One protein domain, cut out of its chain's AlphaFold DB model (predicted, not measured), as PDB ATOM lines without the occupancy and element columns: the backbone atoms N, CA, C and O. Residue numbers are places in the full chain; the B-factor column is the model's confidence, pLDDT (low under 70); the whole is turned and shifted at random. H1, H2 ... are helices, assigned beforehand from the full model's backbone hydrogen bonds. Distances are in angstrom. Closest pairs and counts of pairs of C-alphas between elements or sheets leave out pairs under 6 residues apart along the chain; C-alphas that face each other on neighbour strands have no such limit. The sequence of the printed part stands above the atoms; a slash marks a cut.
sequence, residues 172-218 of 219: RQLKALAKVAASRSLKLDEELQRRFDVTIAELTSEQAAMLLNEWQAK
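Overview. This is residues 172 to 218 of the 219 residues of an uncharacterized protein of Candidatus Chloroploca asiatica (UniProt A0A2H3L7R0). Two helices, H1 and H3, lie side by side and run the same way, and a shorter helix, H2, lies crosswise over one side of this pair. The centres of the three helices make a triangle; H2 sits loosely on the pair, with few contacts to H1, and is near H3. A tight turn leads from H1 into H2, and residues 197 to 204 fold back from the end of H2 to the beginning of H3. The printed part has 47 residues with three named helices, in the order H1, H2, H3, and no named strand, and its class is all helix. It is compact, with a radius of gyration of the C-alphas of 9.6 A, and its rounded outline spans 22 by 19 by 17 A.

Arrangement. H1, residues 172 to 183, and H3, residues 205 to 217, touch, with 12 pairs of C-alphas within 8 A. Their closest C-alphas are those of Leu 177 and Leu 212, 6.3 A apart. They run the same way at a shallow tilt of 34.7 degrees, only just short of steep, with centres 10.3 A apart. H2, residues 188 to 196, only just touches H1, with 3 pairs of C-alphas within 8 A. H1 touches H2 with residues 177 to 181 alone, and the closest C-alphas of the two helices are those of Ala 181 and Leu 188, 6.0 A apart. H1 and H2 are about perpendicular, but only just, at 72 degrees. H2 and H3 are near each other: their closest C-alphas are 8.5 A apart, and 6 pairs lie within 10 A. In the backbones of H1, H2 and H3 every O i to N i+4 pair is within hydrogen-bond range.

Along the chain. H1 begins at Arg 172, with its C-alpha at (-29.303, -14.969, -7.384), and is 16.7 A long from first to last C-alpha, ending at Ser 183. H2 begins at Leu 188, with its C-alpha at (-26.073, -4.529, 2.955), and measures 11.8 A to Phe 196. H3, the longest helix with 13 residues, measures 18.0 A from Ser 205 to Ala 217, whose C-alpha is at (-34.200, 2.782, -10.592).

Size, cuts and confidence. The two C-alphas farthest apart are those of Ala 201 and Lys 218, at 25.3 A. The C-alphas of Arg 172 and Lys 218, the first and last printed residues, are 20.7 A apart. The link from H1 to H2, 4 residues, is tight, and that from H2 to H3, 8 residues, is short. The printed part has no cut. The mean pLDDT of the printed part is 83.0, and one residue, Lys 218, is under 70.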
ATOM      1  N   ARG A 172     -29.479 -15.918  -6.280       77.88
ATOM      2  CA  ARG A 172     -29.303 -14.969  -7.384       77.88
ATOM      3  C   ARG A 172     -29.673 -13.538  -6.982       77.88
ATOM      4  O   ARG A 172     -28.950 -12.612  -7.354       77.88
ATOM      5  N   GLN A 173     -30.764 -13.351  -6.236       82.19
ATOM      6  CA  GLN A 173     -31.174 -12.043  -5.709       82.19
ATOM      7  C   GLN A 173     -30.171 -11.530  -4.671       82.19
ATOM      8  O   GLN A 173     -29.765 -10.374  -4.752       82.19
ATOM      9  N   LEU A 174     -29.688 -12.396  -3.776       85.19
ATOM     10  CA  LEU A 174     -28.672 -12.037  -2.779       85.19
ATOM     11  C   LEU A 174     -27.355 -11.593  -3.435       85.19
ATOM     12  O   LEU A 174     -26.809 -10.543  -3.094       85.19
ATOM     13  N   LYS A 175     -26.878 -12.327  -4.451       85.44
ATOM     14  CA  LYS A 175     -25.694 -11.935  -5.238       85.44
ATOM     15  C   LYS A 175     -25.896 -10.604  -5.968       85.44
ATOM     16  O   LYS A 175     -24.971  -9.792  -6.033       85.44
ATOM     17  N   ALA A 176     -27.089 -10.366  -6.514       83.19
ATOM     18  CA  ALA A 176     -27.413  -9.102  -7.166       83.19
ATOM     19  C   ALA A 176     -27.434  -7.932  -6.165       83.19
ATOM     20  O   ALA A 176     -26.857  -6.885  -6.457       83.19
ATOM     21  N   LEU A 177     -28.020  -8.124  -4.979       86.44
ATOM     22  CA  LEU A 177     -28.051  -7.120  -3.912       86.44
ATOM     23  C   LEU A 177     -26.647  -6.784  -3.418       86.44
ATOM     24  O   LEU A 177     -26.299  -5.608  -3.357       86.44
ATOM     25  N   ALA A 178     -25.813  -7.795  -3.161       85.31
ATOM     26  CA  ALA A 178     -24.420  -7.598  -2.764       85.31
ATOM     27  C   ALA A 178     -23.637  -6.796  -3.817       85.31
ATOM     28  O   ALA A 178     -22.890  -5.877  -3.482       85.31
ATOM     29  N   LYS A 179     -23.856  -7.086  -5.107       86.25
ATOM     30  CA  LYS A 179     -23.218  -6.359  -6.211       86.25
ATOM     31  C   LYS A 179     -23.659  -4.893  -6.278       86.25
ATOM     32  O   LYS A 179     -22.819  -4.013  -6.472       86.25
ATOM     33  N   VAL A 180     -24.956  -4.619  -6.129       85.81
ATOM     34  CA  VAL A 180     -25.486  -3.245  -6.157       85.81
ATOM     35  C   VAL A 180     -25.048  -2.468  -4.911       85.81
ATOM     36  O   VAL A 180     -24.599  -1.329  -5.047       85.81
ATOM     37  N   ALA A 181     -25.074  -3.090  -3.732       86.12
ATOM     38  CA  ALA A 181     -24.592  -2.498  -2.486       86.12
ATOM     39  C   ALA A 181     -23.104  -2.119  -2.576       86.12
ATOM     40  O   ALA A 181     -22.748  -0.972  -2.303       86.12
ATOM     41  N   ALA A 182     -22.257  -3.025  -3.083       84.38
ATOM     42  CA  ALA A 182     -20.835  -2.760  -3.304       84.38
ATOM     43  C   ALA A 182     -20.603  -1.588  -4.271       84.38
ATOM     44  O   ALA A 182     -19.778  -0.719  -4.001       84.38
ATOM     45  N   SER A 183     -21.376  -1.504  -5.362       84.56
ATOM     46  CA  SER A 183     -21.262  -0.391  -6.321       84.56
ATOM     47  C   SER A 183     -21.621   0.977  -5.730       84.56
ATOM     48  O   SER A 183     -21.193   2.004  -6.251       84.56
ATOM     49  N   ARG A 184     -22.394   0.995  -4.639       82.81
ATOM     50  CA  ARG A 184     -22.872   2.205  -3.957       82.81
ATOM     51  C   ARG A 184     -22.183   2.447  -2.613       82.81
ATOM     52  O   ARG A 184     -22.565   3.372  -1.909       82.81
ATOM     53  N   SER A 185     -21.181   1.635  -2.260       82.50
ATOM     54  CA  SER A 185     -20.528   1.649  -0.941       82.50
ATOM     55  C   SER A 185     -21.518   1.544   0.232       82.50
ATOM     56  O   SER A 185     -21.289   2.107   1.299       82.50
ATOM     57  N   LEU A 186     -22.631   0.830   0.031       83.25
ATOM     58  CA  LEU A 186     -23.628   0.561   1.066       83.25
ATOM     59  C   LEU A 186     -23.285  -0.748   1.778       83.25
ATOM     60  O   LEU A 186     -22.930  -1.739   1.136       83.25
ATOM     61  N   LYS A 187     -23.438  -0.773   3.103       85.75
ATOM     62  CA  LYS A 187     -23.360  -2.010   3.881       85.75
ATOM     63  C   LYS A 187     -24.729  -2.680   3.879       85.75
ATOM     64  O   LYS A 187     -25.676  -2.158   4.458       85.75
ATOM     65  N   LEU A 188     -24.817  -3.817   3.188       82.00
ATOM     66  CA  LEU A 188     -26.073  -4.529   2.955       82.00
ATOM     67  C   LEU A 188     -26.776  -4.897   4.270       82.00
ATOM     68  O   LEU A 188     -27.949  -4.580   4.418       82.00
ATOM     69  N   ASP A 189     -26.053  -5.464   5.238       83.19
ATOM     70  CA  ASP A 189     -26.616  -5.850   6.541       83.19
ATOM     71  C   ASP A 189     -27.180  -4.659   7.333       83.19
ATOM     72  O   ASP A 189     -28.262  -4.753   7.904       83.19
ATOM     73  N   GLU A 190     -26.497  -3.507   7.325       84.56
ATOM     74  CA  GLU A 190     -26.960  -2.308   8.041       84.56
ATOM     75  C   GLU A 190     -28.239  -1.725   7.411       84.56
ATOM     76  O   GLU A 190     -29.129  -1.267   8.127       84.56
ATOM     77  N   GLU A 191     -28.369  -1.762   6.080       82.81
ATOM     78  CA  GLU A 191     -29.583  -1.299   5.393       82.81
ATOM     79  C   GLU A 191     -30.760  -2.271   5.552       82.81
ATOM     80  O   GLU A 191     -31.901  -1.815   5.660       82.81
ATOM     81  N   LEU A 192     -30.509  -3.585   5.606       87.06
ATOM     82  CA  LEU A 192     -31.551  -4.578   5.882       87.06
ATOM     83  C   LEU A 192     -32.079  -4.446   7.312       87.06
ATOM     84  O   LEU A 192     -33.292  -4.318   7.498       87.06
ATOM     85  N   GLN A 193     -31.178  -4.335   8.293       84.62
ATOM     86  CA  GLN A 193     -31.554  -4.118   9.688       84.62
ATOM     87  C   GLN A 193     -32.318  -2.800   9.860       84.62
ATOM     88  O   GLN A 193     -33.345  -2.752  10.528       84.62
ATOM     89  N   ARG A 194     -31.867  -1.712   9.221       84.75
ATOM     90  CA  ARG A 194     -32.517  -0.402   9.363       84.75
ATOM     91  C   ARG A 194     -33.930  -0.361   8.775       84.75
ATOM     92  O   ARG A 194     -34.764   0.392   9.273       84.75
ATOM     93  N   ARG A 195     -34.180  -1.068   7.669       83.00
ATOM     94  CA  ARG A 195     -35.434  -0.939   6.903       83.00
ATOM     95  C   ARG A 195     -36.469  -2.001   7.228       83.00
ATOM     96  O   ARG A 195     -37.657  -1.707   7.158       83.00
ATOM     97  N   PHE A 196     -36.019  -3.209   7.531       83.88
ATOM     98  CA  PHE A 196     -36.891  -4.365   7.696       83.88
ATOM     99  C   PHE A 196     -36.678  -5.073   9.034       83.88
ATOM    100  O   PHE A 196     -37.447  -5.972   9.342       83.88
ATOM    101  N   ASP A 197     -35.670  -4.667   9.817       85.44
ATOM    102  CA  ASP A 197     -35.263  -5.318  11.070       85.44
ATOM    103  C   ASP A 197     -34.943  -6.816  10.911       85.44
ATOM    104  O   ASP A 197     -35.070  -7.597  11.848       85.44
ATOM    105  N   VAL A 198     -34.511  -7.215   9.708       85.62
ATOM    106  CA  VAL A 198     -34.138  -8.598   9.375       85.62
ATOM    107  C   VAL A 198     -32.694  -8.694   8.906       85.62
ATOM    108  O   VAL A 198     -32.118  -7.739   8.374       85.62
ATOM    109  N   THR A 199     -32.130  -9.889   9.047       85.19
ATOM    110  CA  THR A 199     -30.804 -10.231   8.523       85.19
ATOM    111  C   THR A 199     -30.875 -10.763   7.083       85.19
ATOM    112  O   THR A 199     -31.943 -11.111   6.579       85.19
ATOM    113  N   ILE A 200     -29.728 -10.884   6.397       80.88
ATOM    114  CA  ILE A 200     -29.651 -11.457   5.034       80.88
ATOM    115  C   ILE A 200     -30.286 -12.858   4.946       80.88
ATOM    116  O   ILE A 200     -30.836 -13.212   3.904       80.88
ATOM    117  N   ALA A 201     -30.209 -13.651   6.018       79.44
ATOM    118  CA  ALA A 201     -30.745 -15.011   6.057       79.44
ATOM    119  C   ALA A 201     -32.282 -15.059   6.123       79.44
ATOM    120  O   ALA A 201     -32.879 -16.062   5.739       79.44
ATOM    121  N   GLU A 202     -32.908 -13.982   6.591       80.69
ATOM    122  CA  GLU A 202     -34.356 -13.859   6.809       80.69
ATOM    123  C   GLU A 202     -35.031 -13.001   5.730       80.69
ATOM    124  O   GLU A 202     -36.246 -12.820   5.736       80.69
ATOM    125  N   LEU A 203     -34.244 -12.472   4.791       84.69
ATOM    126  CA  LEU A 203     -34.730 -11.627   3.713       84.69
ATOM    127  C   LEU A 203     -35.633 -12.428   2.773       84.69
ATOM    128  O   LEU A 203     -35.202 -13.438   2.213       84.69
ATOM    129  N   THR A 204     -36.851 -11.949   2.527       86.75
ATOM    130  CA  THR A 204     -37.762 -12.609   1.581       86.75
ATOM    131  C   THR A 204     -37.470 -12.220   0.132       86.75
ATOM    132  O   THR A 204     -36.865 -11.184  -0.168       86.75
ATOM    133  N   SER A 205     -37.917 -13.055  -0.807       83.19
ATOM    134  CA  SER A 205     -37.792 -12.808  -2.247       83.19
ATOM    135  C   SER A 205     -38.458 -11.492  -2.666       83.19
ATOM    136  O   SER A 205     -37.919 -10.770  -3.512       83.19
ATOM    137  N   GLU A 206     -39.585 -11.136  -2.044       81.94
ATOM    138  CA  GLU A 206     -40.288  -9.877  -2.297       81.94
ATOM    139  C   GLU A 206     -39.489  -8.666  -1.792       81.94
ATOM    140  O   GLU A 206     -39.254  -7.723  -2.552       81.94
ATOM    141  N   GLN A 207     -38.982  -8.718  -0.555       83.06
ATOM    142  CA  GLN A 207     -38.137  -7.660   0.010       83.06
ATOM    143  C   GLN A 207     -36.858  -7.462  -0.820       83.06
ATOM    144  O   GLN A 207     -36.459  -6.329  -1.112       83.06
ATOM    145  N   ALA A 208     -36.248  -8.560  -1.277       84.19
ATOM    146  CA  ALA A 208     -35.071  -8.521  -2.133       84.19
ATOM    147  C   ALA A 208     -35.366  -7.910  -3.513       84.19
ATOM    148  O   ALA A 208     -34.580  -7.102  -4.016       84.19
ATOM    149  N   ALA A 209     -36.500  -8.262  -4.126       83.31
ATOM    150  CA  ALA A 209     -36.932  -7.690  -5.399       83.31
ATOM    151  C   ALA A 209     -37.251  -6.190  -5.276       83.31
ATOM    152  O   ALA A 209     -36.857  -5.409  -6.147       83.31
ATOM    153  N   MET A 210     -37.895  -5.776  -4.181       84.88
ATOM    154  CA  MET A 210     -38.198  -4.371  -3.905       84.88
ATOM    155  C   MET A 210     -36.918  -3.534  -3.796       84.88
ATOM    156  O   MET A 210     -36.798  -2.502  -4.462       84.88
ATOM    157  N   LEU A 211     -35.928  -4.002  -3.028       84.81
ATOM    158  CA  LEU A 211     -34.634  -3.329  -2.891       84.81
ATOM    159  C   LEU A 211     -33.867  -3.255  -4.213       84.81
ATOM    160  O   LEU A 211     -33.310  -2.207  -4.544       84.81
ATOM    161  N   LEU A 212     -33.854  -4.343  -4.990       85.62
ATOM    162  CA  LEU A 212     -33.194  -4.364  -6.296       85.62
ATOM    163  C   LEU A 212     -33.817  -3.353  -7.256       85.62
ATOM    164  O   LEU A 212     -33.078  -2.593  -7.878       85.62
ATOM    165  N   ASN A 213     -35.145  -3.301  -7.339       84.12
ATOM    166  CA  ASN A 213     -35.839  -2.335  -8.185       84.12
ATOM    167  C   ASN A 213     -35.576  -0.895  -7.731       84.12
ATOM    168  O   ASN A 213     -35.251  -0.048  -8.560       84.12
ATOM    169  N   GLU A 214     -35.637  -0.604  -6.426       82.19
ATOM    170  CA  GLU A 214     -35.387   0.750  -5.915       82.19
ATOM    171  C   GLU A 214     -33.944   1.206  -6.191       82.19
ATOM    172  O   GLU A 214     -33.701   2.325  -6.657       82.19
ATOM    173  N   TRP A 215     -32.966   0.339  -5.921       83.81
ATOM    174  CA  TRP A 215     -31.554   0.673  -6.094       83.81
ATOM    175  C   TRP A 215     -31.118   0.666  -7.559       83.81
ATOM    176  O   TRP A 215     -30.140   1.326  -7.896       83.81
ATOM    177  N   GLN A 216     -31.827  -0.033  -8.445       78.50
ATOM    178  CA  GLN A 216     -31.578   0.037  -9.885       78.50
ATOM    179  C   GLN A 216     -32.286   1.221 -10.550       78.50
ATOM    180  O   GLN A 216     -31.736   1.768 -11.504       78.50
ATOM    181  N   ALA A 217     -33.449   1.648 -10.049       71.88
ATOM    182  CA  ALA A 217     -34.200   2.782 -10.592       71.88
ATOM    183  C   ALA A 217     -33.597   4.146 -10.215       71.88
ATOM    184  O   ALA A 217     -33.633   5.073 -11.018       71.88
ATOM    185  N   LYS A 218     -33.001   4.286  -9.022       59.25
ATOM    186  CA  LYS A 218     -32.320   5.523  -8.579       59.25
ATOM    187  C   LYS A 218     -30.908   5.672  -9.172       59.25
ATOM    188  O   LYS A 218     -29.970   5.930  -8.416       59.25
TER     189      LYS A 218